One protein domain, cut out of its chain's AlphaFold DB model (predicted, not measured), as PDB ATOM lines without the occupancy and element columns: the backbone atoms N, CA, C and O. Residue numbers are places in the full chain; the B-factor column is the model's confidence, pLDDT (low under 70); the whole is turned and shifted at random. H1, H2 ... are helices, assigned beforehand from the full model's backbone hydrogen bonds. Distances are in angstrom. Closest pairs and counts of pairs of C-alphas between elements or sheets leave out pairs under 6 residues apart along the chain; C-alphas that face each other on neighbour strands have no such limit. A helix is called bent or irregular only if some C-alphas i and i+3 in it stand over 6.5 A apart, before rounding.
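Overview. This is residues 2 to 81 of the 154 residues of an uncharacterized protein of Clostridium scatologenes (UniProt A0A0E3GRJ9). Three helices, H1, H3 and H4, make a small up-and-down bundle with partial contacts: H3 and H4 form a helical hairpin, and H1 runs along it, one end at H3 and the other at H4. H5 crosses H3 at nearly a right angle on the side away from H1, while the short H2 meets an end of H4 and the later part of H1. The printed part has 80 residues with five named helices, H1 to H5 in order, and no named strand; the class is all helix. It is compact, with a radius of gyration of the C-alphas of 11.6 A, and rounded, spanning 29 by 27 by 18 A.

Along the chain. H1 holds residues 3 to 14 and is 17.0 A long, beginning at C-alpha 3 (119.494, 99.482, 71.102). H2, residues 19 to 27, measures 12.1 A. H3, residues 30 to 42, is the longest helix by residues, at 18.2 A, and begins at C-alpha 30 (96.581, 110.478, 79.144). H4, residues 50 to 60, measures 15.1 A. H5, residues 65 to 76, measures 15.0 A and ends at C-alpha 76 (107.529, 110.679, 88.907). H2 and H5 are irregular: C-alphas 23 and 26 are 8.6 A apart, and C-alphas 70 and 73 are 8.2 A apart.

Arrangement. In the bundle, each helix runs against the one before it. H1, with residues 11 to 14 alone, touches H3 at a shallow tilt of 25 degrees, opposite ways; the closest C-alphas, of Leu 11 and Leu 36, are 6.4 A apart. With residues 3 to 7 alone H1 touches H4, the same way at a steep tilt of 41 degrees, closest at the C-alphas of Ile 3 and Trp 52, 6.8 A. H3 touches H4 with residues 37 to 41 alone, at a shallow tilt of 30 degrees, closest at the C-alphas of Leu 40 and Ser 56, 5.0 A. H5 touches H3, about perpendicular at 83 degrees, closest at the C-alphas of Ala 38 and Ile 75, 5.3 A. H1 and H2 only just touch, with 3 pairs of C-alphas within 8 A, closest at Leu 11 and Ile 19, 6.9 A. H2 and H4 only just touch, with 3 such pairs, and only at their ends, closest at the C-alphas of Leu 22 and Leu 59, 7.5 A. H1 and H5 are apart. Every O i to N i+4 pair is within hydrogen-bond range in H1, H3 and H4; the count is 6 of 8 in H5 and 1 of 5 in H2, where 3 of 6 O i to N i+3 pairs are within range.

Size, cuts and confidence. The two C-alphas farthest apart, of Trp 2 and Thr 70, are 33.2 A apart. The printed part has no cut and no long link; the link from H3 to H4, 7 residues, is short. The mean pLDDT of the printed part is 91.5, with residues 2 to 4 under 70.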
ATOM      1  N   TRP A   2     119.238  96.236  67.464       68.12
ATOM      2  CA  TRP A   2     119.988  97.427  67.874       68.12
ATOM      3  C   TRP A   2     119.284  98.111  69.051       68.12
ATOM      4  O   TRP A   2     118.072  97.982  69.211       68.12
ATOM      5  N   ILE A   3     120.030  98.831  69.892       65.88
ATOM      6  CA  ILE A   3     119.494  99.482  71.102       65.88
ATOM      7  C   ILE A   3     118.332 100.435  70.764       65.88
ATOM      8  O   ILE A   3     117.304 100.427  71.443       65.88
ATOM      9  N   HIS A   4     118.441 101.167  69.652       69.06
ATOM     10  CA  HIS A   4     117.354 101.998  69.134       69.06
ATOM     11  C   HIS A   4     116.093 101.193  68.797       69.06
ATOM     12  O   HIS A   4     114.991 101.666  69.057       69.06
ATOM     13  N   ASP A   5     116.228  99.982  68.252       78.88
ATOM     14  CA  ASP A   5     115.077  99.128  67.938       78.88
ATOM     15  C   ASP A   5     114.366  98.675  69.215       78.88
ATOM     16  O   ASP A   5     113.149  98.516  69.214       78.88
ATOM     17  N   LYS A   6     115.114  98.506  70.314       86.25
ATOM     18  CA  LYS A   6     114.549  98.116  71.607       86.25
ATOM     19  C   LYS A   6     113.735  99.240  72.242       86.25
ATOM     20  O   LYS A   6     112.581  98.998  72.557       86.25
ATOM     21  N   ILE A   7     114.276 100.460  72.347       86.75
ATOM     22  CA  ILE A   7     113.503 101.613  72.860       86.75
ATOM     23  C   ILE A   7     112.244 101.810  72.022       86.75
ATOM     24  O   ILE A   7     111.151 101.966  72.557       86.75
ATOM     25  N   LYS A   8     112.386 101.784  70.692       87.69
ATOM     26  CA  LYS A   8     111.247 101.957  69.792       87.69
ATOM     27  C   LYS A   8     110.181 100.899  70.041       87.69
ATOM     28  O   LYS A   8     109.013 101.244  70.155       87.69
ATOM     29  N   LYS A   9     110.586  99.633  70.154       91.75
ATOM     30  CA  LYS A   9     109.672  98.538  70.468       91.75
ATOM     31  C   LYS A   9     108.978  98.755  71.813       91.75
ATOM     32  O   LYS A   9     107.759  98.674  71.860       91.75
ATOM     33  N   ASP A  10     109.723  99.084  72.863       93.56
ATOM     34  CA  ASP A  10     109.166  99.278  74.204       93.56
ATOM     35  C   ASP A  10     108.130 100.426  74.216       93.56
ATOM     36  O   ASP A  10     107.059 100.301  74.812       93.56
ATOM     37  N   LEU A  11     108.384 101.520  73.487       94.38
ATOM     38  CA  LEU A  11     107.422 102.621  73.330       94.38
ATOM     39  C   LEU A  11     106.181 102.221  72.520       94.38
ATOM     40  O   LEU A  11     105.070 102.654  72.840       94.38
ATOM     41  N   GLU A  12     106.347 101.436  71.457       94.31
ATOM     42  CA  GLU A  12     105.239 100.917  70.644       94.31
ATOM     43  C   GLU A  12     104.373  99.923  71.438       94.31
ATOM     44  O   GLU A  12     103.147  99.945  71.321       94.31
ATOM     45  N   ASP A  13     104.989  99.123  72.314       96.69
ATOM     46  CA  ASP A  13     104.304  98.195  73.218       96.69
ATOM     47  C   ASP A  13     103.478  98.948  74.284       96.69
ATOM     48  O   ASP A  13     102.381  98.514  74.654       96.69
ATOM     49  N   ILE A  14     103.940 100.117  74.755       96.69
ATOM     50  CA  ILE A  14     103.149 100.988  75.646       96.69
ATOM     51  C   ILE A  14     101.943 101.575  74.896       96.69
ATOM     52  O   ILE A  14     100.816 101.550  75.421       96.69
ATOM     53  N   TYR A  15     102.175 102.119  73.695       96.81
ATOM     54  CA  TYR A  15     101.143 102.664  72.815       96.81
ATOM     55  C   TYR A  15     101.574 102.654  71.333       96.81
ATOM     56  O   TYR A  15     102.546 103.327  70.979       96.81
ATOM     57  N   PRO A  16     100.804 102.003  70.441       96.12
ATOM     58  CA  PRO A  16     101.131 101.952  69.019       96.12
ATOM     59  C   PRO A  16     101.178 103.331  68.343       96.12
ATOM     60  O   PRO A  16     100.256 104.151  68.447       96.12
ATOM     61  N   GLY A  17     102.247 103.576  67.591       92.50
ATOM     62  CA  GLY A  17     102.550 104.830  66.910       92.50
ATOM     63  C   GLY A  17     103.007 105.954  67.841       92.50
ATOM     64  O   GLY A  17     102.926 107.121  67.444       92.50
ATOM     65  N   SER A  18     103.447 105.640  69.063       93.12
ATOM     66  CA  SER A  18     103.877 106.608  70.082       93.12
ATOM     67  C   SER A  18     105.022 107.498  69.613       93.12
ATOM     68  O   SER A  18     104.927 108.716  69.754       93.12
ATOM     69  N   ILE A  19     106.052 106.930  68.979       90.75
ATOM     70  CA  ILE A  19     107.262 107.658  68.551       90.75
ATOM     71  C   ILE A  19     106.906 108.853  67.660       90.75
ATOM     72  O   ILE A  19     107.427 109.949  67.837       90.75
ATOM     73  N   LYS A  20     105.968 108.669  66.723       91.56
ATOM     74  CA  LYS A  20     105.542 109.723  65.784       91.56
ATOM     75  C   LYS A  20     104.637 110.779  66.422       91.56
ATOM     76  O   LYS A  20     104.308 111.763  65.767       91.56
ATOM     77  N   LYS A  21     104.181 110.545  67.652       93.94
ATOM     78  CA  LYS A  21     103.199 111.366  68.365       93.94
ATOM     79  C   LYS A  21     103.783 112.055  69.599       93.94
ATOM     80  O   LYS A  21     103.037 112.770  70.254       93.94
ATOM     81  N   LEU A  22     105.072 111.889  69.919       94.38
ATOM     82  CA  LEU A  22     105.685 112.499  71.112       94.38
ATOM     83  C   LEU A  22     105.572 114.033  71.110       94.38
ATOM     84  O   LEU A  22     105.167 114.617  72.110       94.38
ATOM     85  N   ASN A  23     105.789 114.681  69.962       94.06
ATOM     86  CA  ASN A  23     105.597 116.131  69.802       94.06
ATOM     87  C   ASN A  23     104.134 116.599  69.909       94.06
ATOM     88  O   ASN A  23     103.869 117.779  70.122       94.06
ATOM     89  N   ASN A  24     103.180 115.676  69.793       95.25
ATOM     90  CA  ASN A  24     101.757 115.895  70.004       95.25
ATOM     91  C   ASN A  24     101.239 114.917  71.064       95.25
ATOM     92  O   ASN A  24     100.243 114.212  70.860       95.25
ATOM     93  N   ILE A  25     101.939 114.853  72.202       96.88
ATOM     94  CA  ILE A  25     101.665 113.891  73.276       96.88
ATOM     95  C   ILE A  25     100.210 113.957  73.767       96.88
ATOM     96  O   ILE A  25      99.630 112.943  74.136       96.88
ATOM     97  N   LYS A  26      99.577 115.137  73.675       95.38
ATOM     98  CA  LYS A  26      98.170 115.390  74.032       95.38
ATOM     99  C   LYS A  26      97.175 114.577  73.176       95.38
ATOM    100  O   LYS A  26      96.027 114.417  73.574       95.38
ATOM    101  N   SER A  27      97.601 114.047  72.024       96.44
ATOM    102  CA  SER A  27      96.814 113.134  71.174       96.44
ATOM    103  C   SER A  27      96.867 111.663  71.609       96.44
ATOM    104  O   SER A  27      96.126 110.826  71.085       96.44
ATOM    105  N   ILE A  28      97.763 111.323  72.536       97.31
ATOM    106  CA  ILE A  28      97.868 110.000  73.147       97.31
ATOM    107  C   ILE A  28      96.951 109.971  74.382       97.31
ATOM    108  O   ILE A  28      96.880 110.970  75.102       97.31
ATOM    109  N   PRO A  29      96.250 108.856  74.670       98.06
ATOM    110  CA  PRO A  29      95.494 108.719  75.913       98.06
ATOM    111  C   PRO A  29      96.357 109.053  77.133       98.06
ATOM    112  O   PRO A  29      97.475 108.554  77.247       98.06
ATOM    113  N   TYR A  30      95.825 109.869  78.044       97.81
ATOM    114  CA  TYR A  30      96.581 110.478  79.144       97.81
ATOM    115  C   TYR A  30      97.468 109.492  79.921       97.81
ATOM    116  O   TYR A  30      98.678 109.681  80.001       97.81
ATOM    117  N   GLU A  31      96.901 108.384  80.400       97.75
ATOM    118  CA  GLU A  31      97.651 107.360  81.146       97.75
ATOM    119  C   GLU A  31      98.808 106.761  80.334       97.75
ATOM    120  O   GLU A  31      99.881 106.472  80.859       97.75
ATOM    121  N   LYS A  32      98.626 106.607  79.018       98.19
ATOM    122  CA  LYS A  32      99.681 106.115  78.128       98.19
ATOM    123  C   LYS A  32     100.761 107.167  77.907       98.19
ATOM    124  O   LYS A  32     101.934 106.816  77.909       98.19
ATOM    125  N   ALA A  33     100.386 108.438  77.771       98.12
ATOM    126  CA  ALA A  33     101.337 109.543  77.696       98.12
ATOM    127  C   ALA A  33     102.217 109.632  78.957       98.12
ATOM    128  O   ALA A  33     103.434 109.784  78.840       98.12
ATOM    129  N   ILE A  34     101.627 109.463  80.148       98.50
ATOM    130  CA  ILE A  34     102.363 109.413  81.422       98.50
ATOM    131  C   ILE A  34     103.374 108.264  81.418       98.50
ATOM    132  O   ILE A  34     104.552 108.502  81.673       98.50
ATOM    133  N   LEU A  35     102.949 107.045  81.071       98.12
ATOM    134  CA  LEU A  35     103.833 105.874  81.045       98.12
ATOM    135  C   LEU A  35     104.970 106.000  80.023       98.12
ATOM    136  O   LEU A  35     106.100 105.634  80.331       98.12
ATOM    137  N   LEU A  36     104.695 106.537  78.829       97.88
ATOM    138  CA  LEU A  36     105.724 106.794  77.814       97.88
ATOM    139  C   LEU A  36     106.779 107.774  78.335       97.88
ATOM    140  O   LEU A  36     107.975 107.531  78.201       97.88
ATOM    141  N   THR A  37     106.330 108.868  78.951       97.75
ATOM    142  CA  THR A  37     107.220 109.912  79.475       97.75
ATOM    143  C   THR A  37     108.039 109.394  80.653       97.75
ATOM    144  O   THR A  37     109.240 109.639  80.711       97.75
ATOM    145  N   ALA A  38     107.414 108.628  81.552       97.50
ATOM    146  CA  ALA A  38     108.082 107.993  82.682       97.50
ATOM    147  C   ALA A  38     109.169 107.018  82.221       97.50
ATOM    148  O   ALA A  38     110.303 107.124  82.675       97.50
ATOM    149  N   TYR A  39     108.852 106.141  81.263       96.06
ATOM    150  CA  TYR A  39     109.822 105.210  80.688       96.06
ATOM    151  C   TYR A  39     111.017 105.951  80.078       96.06
ATOM    152  O   TYR A  39     112.163 105.612  80.359       96.06
ATOM    153  N   LEU A  40     110.769 106.975  79.255       95.56
ATOM    154  CA  LEU A  40     111.846 107.741  78.626       95.56
ATOM    155  C   LEU A  40     112.724 108.444  79.661       95.56
ATOM    156  O   LEU A  40     113.942 108.439  79.531       95.56
ATOM    157  N   TRP A  41     112.118 109.034  80.688       95.75
ATOM    158  CA  TRP A  41     112.861 109.761  81.706       95.75
ATOM    159  C   TRP A  41     113.653 108.835  82.633       95.75
ATOM    160  O   TRP A  41     114.821 109.112  82.881       95.75
ATOM    161  N   GLU A  42     113.085 107.714  83.080       94.44
ATOM    162  CA  GLU A  42     113.794 106.713  83.896       94.44
ATOM    163  C   GLU A  42     115.088 106.255  83.208       94.44
ATOM    164  O   GLU A  42     116.177 106.329  83.778       94.44
ATOM    165  N   ASN A  43     114.997 105.926  81.916       92.25
ATOM    166  CA  ASN A  43     116.138 105.489  81.112       92.25
ATOM    167  C   ASN A  43     117.172 106.592  80.819       92.25
ATOM    168  O   ASN A  43     118.208 106.308  80.222       92.25
ATOM    169  N   CYS A  44     116.939 107.839  81.231       90.75
ATOM    170  CA  CYS A  44     117.965 108.878  81.175       90.75
ATOM    171  C   CYS A  44     118.961 108.811  82.344       90.75
ATOM    172  O   CYS A  44     119.998 109.461  82.265       90.75
ATOM    173  N   PHE A  45     118.656 108.091  83.430       87.50
ATOM    174  CA  PHE A  45     119.511 108.077  84.627       87.50
ATOM    175  C   PHE A  45     119.613 106.715  85.331       87.50
ATOM    176  O   PHE A  45     120.483 106.544  86.179       87.50
ATOM    177  N   SER A  46     118.761 105.739  85.004       85.81
ATOM    178  CA  SER A  46     118.744 104.420  85.656       85.81
ATOM    179  C   SER A  46     119.621 103.362  84.967       85.81
ATOM    180  O   SER A  46     119.583 102.190  85.338       85.81
ATOM    181  N   THR A  47     120.341 103.734  83.909       79.62
ATOM    182  CA  THR A  47     121.117 102.829  83.052       79.62
ATOM    183  C   THR A  47     122.540 103.342  82.888       79.62
ATOM    184  O   THR A  47     122.755 104.540  82.740       79.62
ATOM    185  N   ASP A  48     123.500 102.424  82.855       78.75
ATOM    186  CA  ASP A  48     124.917 102.679  82.569       78.75
ATOM    187  C   ASP A  48     125.230 102.726  81.059       78.75
ATOM    188  O   ASP A  48     126.346 103.027  80.646       78.75
ATOM    189  N   ASN A  49     124.247 102.418  80.209       83.50
ATOM    190  CA  ASN A  49     124.398 102.436  78.759       83.50
ATOM    191  C   ASN A  49     124.171 103.835  78.150       83.50
ATOM    192  O   ASN A  49     123.026 104.247  77.941       83.50
ATOM    193  N   ASP A  50     125.258 104.506  77.765       80.31
ATOM    194  CA  ASP A  50     125.254 105.858  77.179       80.31
ATOM    195  C   ASP A  50     124.361 106.012  75.937       80.31
ATOM    196  O   ASP A  50     123.695 107.034  75.759       80.31
ATOM    197  N   ILE A  51     124.298 104.991  75.072       81.12
ATOM    198  CA  ILE A  51     123.444 105.022  73.871       81.12
ATOM    199  C   ILE A  51     121.970 105.051  74.284       81.12
ATOM    200  O   ILE A  51     121.152 105.730  73.656       81.12
ATOM    201  N   TRP A  52     121.623 104.319  75.343       84.12
ATOM    202  CA  TRP A  52     120.272 104.264  75.889       84.12
ATOM    203  C   TRP A  52     119.878 105.594  76.532       84.12
ATOM    204  O   TRP A  52     118.798 106.106  76.225       84.12
ATOM    205  N   VAL A  53     120.789 106.202  77.297       85.50
ATOM    206  CA  VAL A  53     120.614 107.545  77.872       85.50
ATOM    207  C   VAL A  53     120.396 108.580  76.771       85.50
ATOM    208  O   VAL A  53     119.380 109.277  76.766       85.50
ATOM    209  N   GLY A  54     121.305 108.652  75.792       83.06
ATOM    210  CA  GLY A  54     121.231 109.629  74.703       83.06
ATOM    211  C   GLY A  54     119.957 109.487  73.867       83.06
ATOM    212  O   GLY A  54     119.282 110.475  73.576       83.06
ATOM    213  N   SER A  55     119.571 108.249  73.547       87.06
ATOM    214  CA  SER A  55     118.348 107.965  72.789       87.06
ATOM    215  C   SER A  55     117.083 108.352  73.551       87.06
ATOM    216  O   SER A  55     116.185 108.972  72.982       87.06
ATOM    217  N   SER A  56     117.001 107.983  74.831       91.12
ATOM    218  CA  SER A  56     115.826 108.256  75.660       91.12
ATOM    219  C   SER A  56     115.670 109.752  75.896       91.12
ATOM    220  O   SER A  56     114.575 110.283  75.722       91.12
ATOM    221  N   ARG A  57     116.779 110.457  76.147       89.69
ATOM    222  CA  ARG A  57     116.813 111.917  76.276       89.69
ATOM    223  C   ARG A  57     116.363 112.617  74.995       89.69
ATOM    224  O   ARG A  57     115.504 113.492  75.052       89.69
ATOM    225  N   GLY A  58     116.879 112.196  73.838       87.81
ATOM    226  CA  GLY A  58     116.495 112.760  72.542       87.81
ATOM    227  C   GLY A  58     115.010 112.571  72.206       87.81
ATOM    228  O   GLY A  58     114.400 113.447  71.600       87.81
ATOM    229  N   LEU A  59     114.404 111.454  72.619       92.00
ATOM    230  CA  LEU A  59     112.964 111.216  72.468       92.00
ATOM    231  C   LEU A  59     112.135 111.986  73.504       92.00
ATOM    232  O   LEU A  59     111.107 112.562  73.154       92.00
ATOM    233  N   LEU A  60     112.586 112.033  74.760       93.75
ATOM    234  CA  LEU A  60     111.931 112.763  75.847       93.75
ATOM    235  C   LEU A  60     111.793 114.248  75.513       93.75
ATOM    236  O   LEU A  60     110.728 114.822  75.703       93.75
ATOM    237  N   TRP A  61     112.836 114.849  74.942       91.75
ATOM    238  CA  TRP A  61     112.847 116.256  74.534       91.75
ATOM    239  C   TRP A  61     111.969 116.579  73.322       91.75
ATOM    240  O   TRP A  61     111.789 117.750  72.994       91.75
ATOM    241  N   GLN A  62     111.384 115.578  72.661       92.88
ATOM    242  CA  GLN A  62     110.330 115.831  71.677       92.88
ATOM    243  C   GLN A  62     108.984 116.104  72.346       92.88
ATOM    244  O   GLN A  62     108.103 116.666  71.702       92.88
ATOM    245  N   ILE A  63     108.803 115.705  73.606       95.44
ATOM    246  CA  ILE A  63     107.576 115.957  74.354       95.44
ATOM    247  C   ILE A  63     107.565 117.433  74.785       95.44
ATOM    248  O   ILE A  63     108.554 117.902  75.346       95.44
ATOM    249  N   PRO A  64     106.468 118.180  74.552       94.25
ATOM    250  CA  PRO A  64     106.391 119.585  74.936       94.25
ATOM    251  C   PRO A  64     106.666 119.815  76.430       94.25
ATOM    252  O   PRO A  64     106.027 119.205  77.291       94.25
ATOM    253  N   ASN A  65     107.595 120.727  76.731       92.00
ATOM    254  CA  ASN A  65     108.039 121.021  78.097       92.00
ATOM    255  C   ASN A  65     106.892 121.471  79.017       92.00
ATOM    256  O   ASN A  65     106.848 121.054  80.171       92.00
ATOM    257  N   ASP A  66     105.928 122.246  78.499       93.12
ATOM    258  CA  ASP A  66     104.721 122.674  79.229       93.12
ATOM    259  C   ASP A  66     103.898 121.478  79.721       93.12
ATOM    260  O   ASP A  66     103.344 121.478  80.825       93.12
ATOM    261  N   TRP A  67     103.823 120.430  78.898       96.12
ATOM    262  CA  TRP A  67     103.104 119.215  79.239       96.12
ATOM    263  C   TRP A  67     103.850 118.411  80.302       96.12
ATOM    264  O   TRP A  67     103.210 117.939  81.242       96.12
ATOM    265  N   ILE A  68     105.176 118.281  80.190       96.00
ATOM    266  CA  ILE A  68     105.992 117.596  81.206       96.00
ATOM    267  C   ILE A  68     105.881 118.331  82.544       96.00
ATOM    268  O   ILE A  68     105.584 117.697  83.551       96.00
ATOM    269  N   GLU A  69     106.038 119.657  82.547       93.50
ATOM    270  CA  GLU A  69     105.933 120.499  83.744       93.50
ATOM    271  C   GLU A  69     104.587 120.313  84.452       93.50
ATOM    272  O   GLU A  69     104.549 120.026  85.646       93.50
ATOM    273  N   THR A  70     103.482 120.367  83.700       95.62
ATOM    274  CA  THR A  70     102.125 120.172  84.245       95.62
ATOM    275  C   THR A  70     101.937 118.789  84.882       95.62
ATOM    276  O   THR A  70     101.125 118.627  85.789       95.62
ATOM    277  N   ASN A  71     102.659 117.774  84.401       96.94
ATOM    278  CA  ASN A  71     102.451 116.375  84.776       96.94
ATOM    279  C   ASN A  71     103.601 115.776  85.589       96.94
ATOM    280  O   ASN A  71     103.592 114.570  85.839       96.94
ATOM    281  N   VAL A  72     104.578 116.579  86.013       94.75
ATOM    282  CA  VAL A  72     105.854 116.068  86.523       94.75
ATOM    283  C   VAL A  72     105.669 115.156  87.735       94.75
ATOM    284  O   VAL A  72     106.204 114.052  87.764       94.75
ATOM    285  N   GLU A  73     104.828 115.551  88.695       93.00
ATOM    286  CA  GLU A  73     104.566 114.748  89.891       93.00
ATOM    287  C   GLU A  73     103.908 113.415  89.535       93.00
ATOM    288  O   GLU A  73     104.241 112.380  90.112       93.00
ATOM    289  N   LYS A  74     102.993 113.427  88.558       96.50
ATOM    290  CA  LYS A  74     102.315 112.219  88.097       96.50
ATOM    291  C   LYS A  74     103.284 111.295  87.370       96.50
ATOM    292  O   LYS A  74     103.256 110.098  87.617       96.50
ATOM    293  N   ILE A  75     104.164 111.841  86.533       97.12
ATOM    294  CA  ILE A  75     105.215 111.084  85.848       97.12
ATOM    295  C   ILE A  75     106.144 110.422  86.873       97.12
ATOM    296  O   ILE A  75     106.353 109.214  86.811       97.12
ATOM    297  N   LEU A  76     106.618 111.176  87.870       93.19
ATOM    298  CA  LEU A  76     107.529 110.679  88.907       93.19
ATOM    299  C   LEU A  76     106.930 109.554  89.767       93.19
ATOM    300  O   LEU A  76     107.681 108.752  90.311       93.19
ATOM    301  N   GLN A  77     105.600 109.437  89.874       94.38
ATOM    302  CA  GLN A  77     104.959 108.288  90.537       94.38
ATOM    303  C   GLN A  77     105.204 106.957  89.808       94.38
ATOM    304  O   GLN A  77     105.068 105.899  90.418       94.38
ATOM    305  N   HIS A  78     105.541 107.000  88.517       96.31
ATOM    306  CA  HIS A  78     105.791 105.821  87.686       96.31
ATOM    307  C   HIS A  78     107.278 105.527  87.475       96.31
ATOM    308  O   HIS A  78     107.601 104.516  86.856       96.31
ATOM    309  N   ILE A  79     108.166 106.373  87.994       93.94
ATOM    310  CA  ILE A  79     109.612 106.235  87.853       93.94
ATOM    311  C   ILE A  79     110.193 105.653  89.146       93.94
ATOM    312  O   ILE A  79     109.871 106.112  90.247       93.94
ATOM    313  N   LYS A  80     111.082 104.660  89.036       89.88
ATOM    314  CA  LYS A  80     111.818 104.133  90.191       89.88
ATOM    315  C   LYS A  80     113.113 104.920  90.373       89.88
ATOM    316  O   LYS A  80     114.093 104.676  89.684       89.88
ATOM    317  N   ILE A  81     113.100 105.855  91.318       84.81
ATOM    318  CA  ILE A  81     114.280 106.645  91.700       84.81
ATOM    319  C   ILE A  81     114.705 106.253  93.107       84.81
ATOM    320  O   ILE A  81     113.887 106.302  94.035       84.81
TER     321      ILE A  81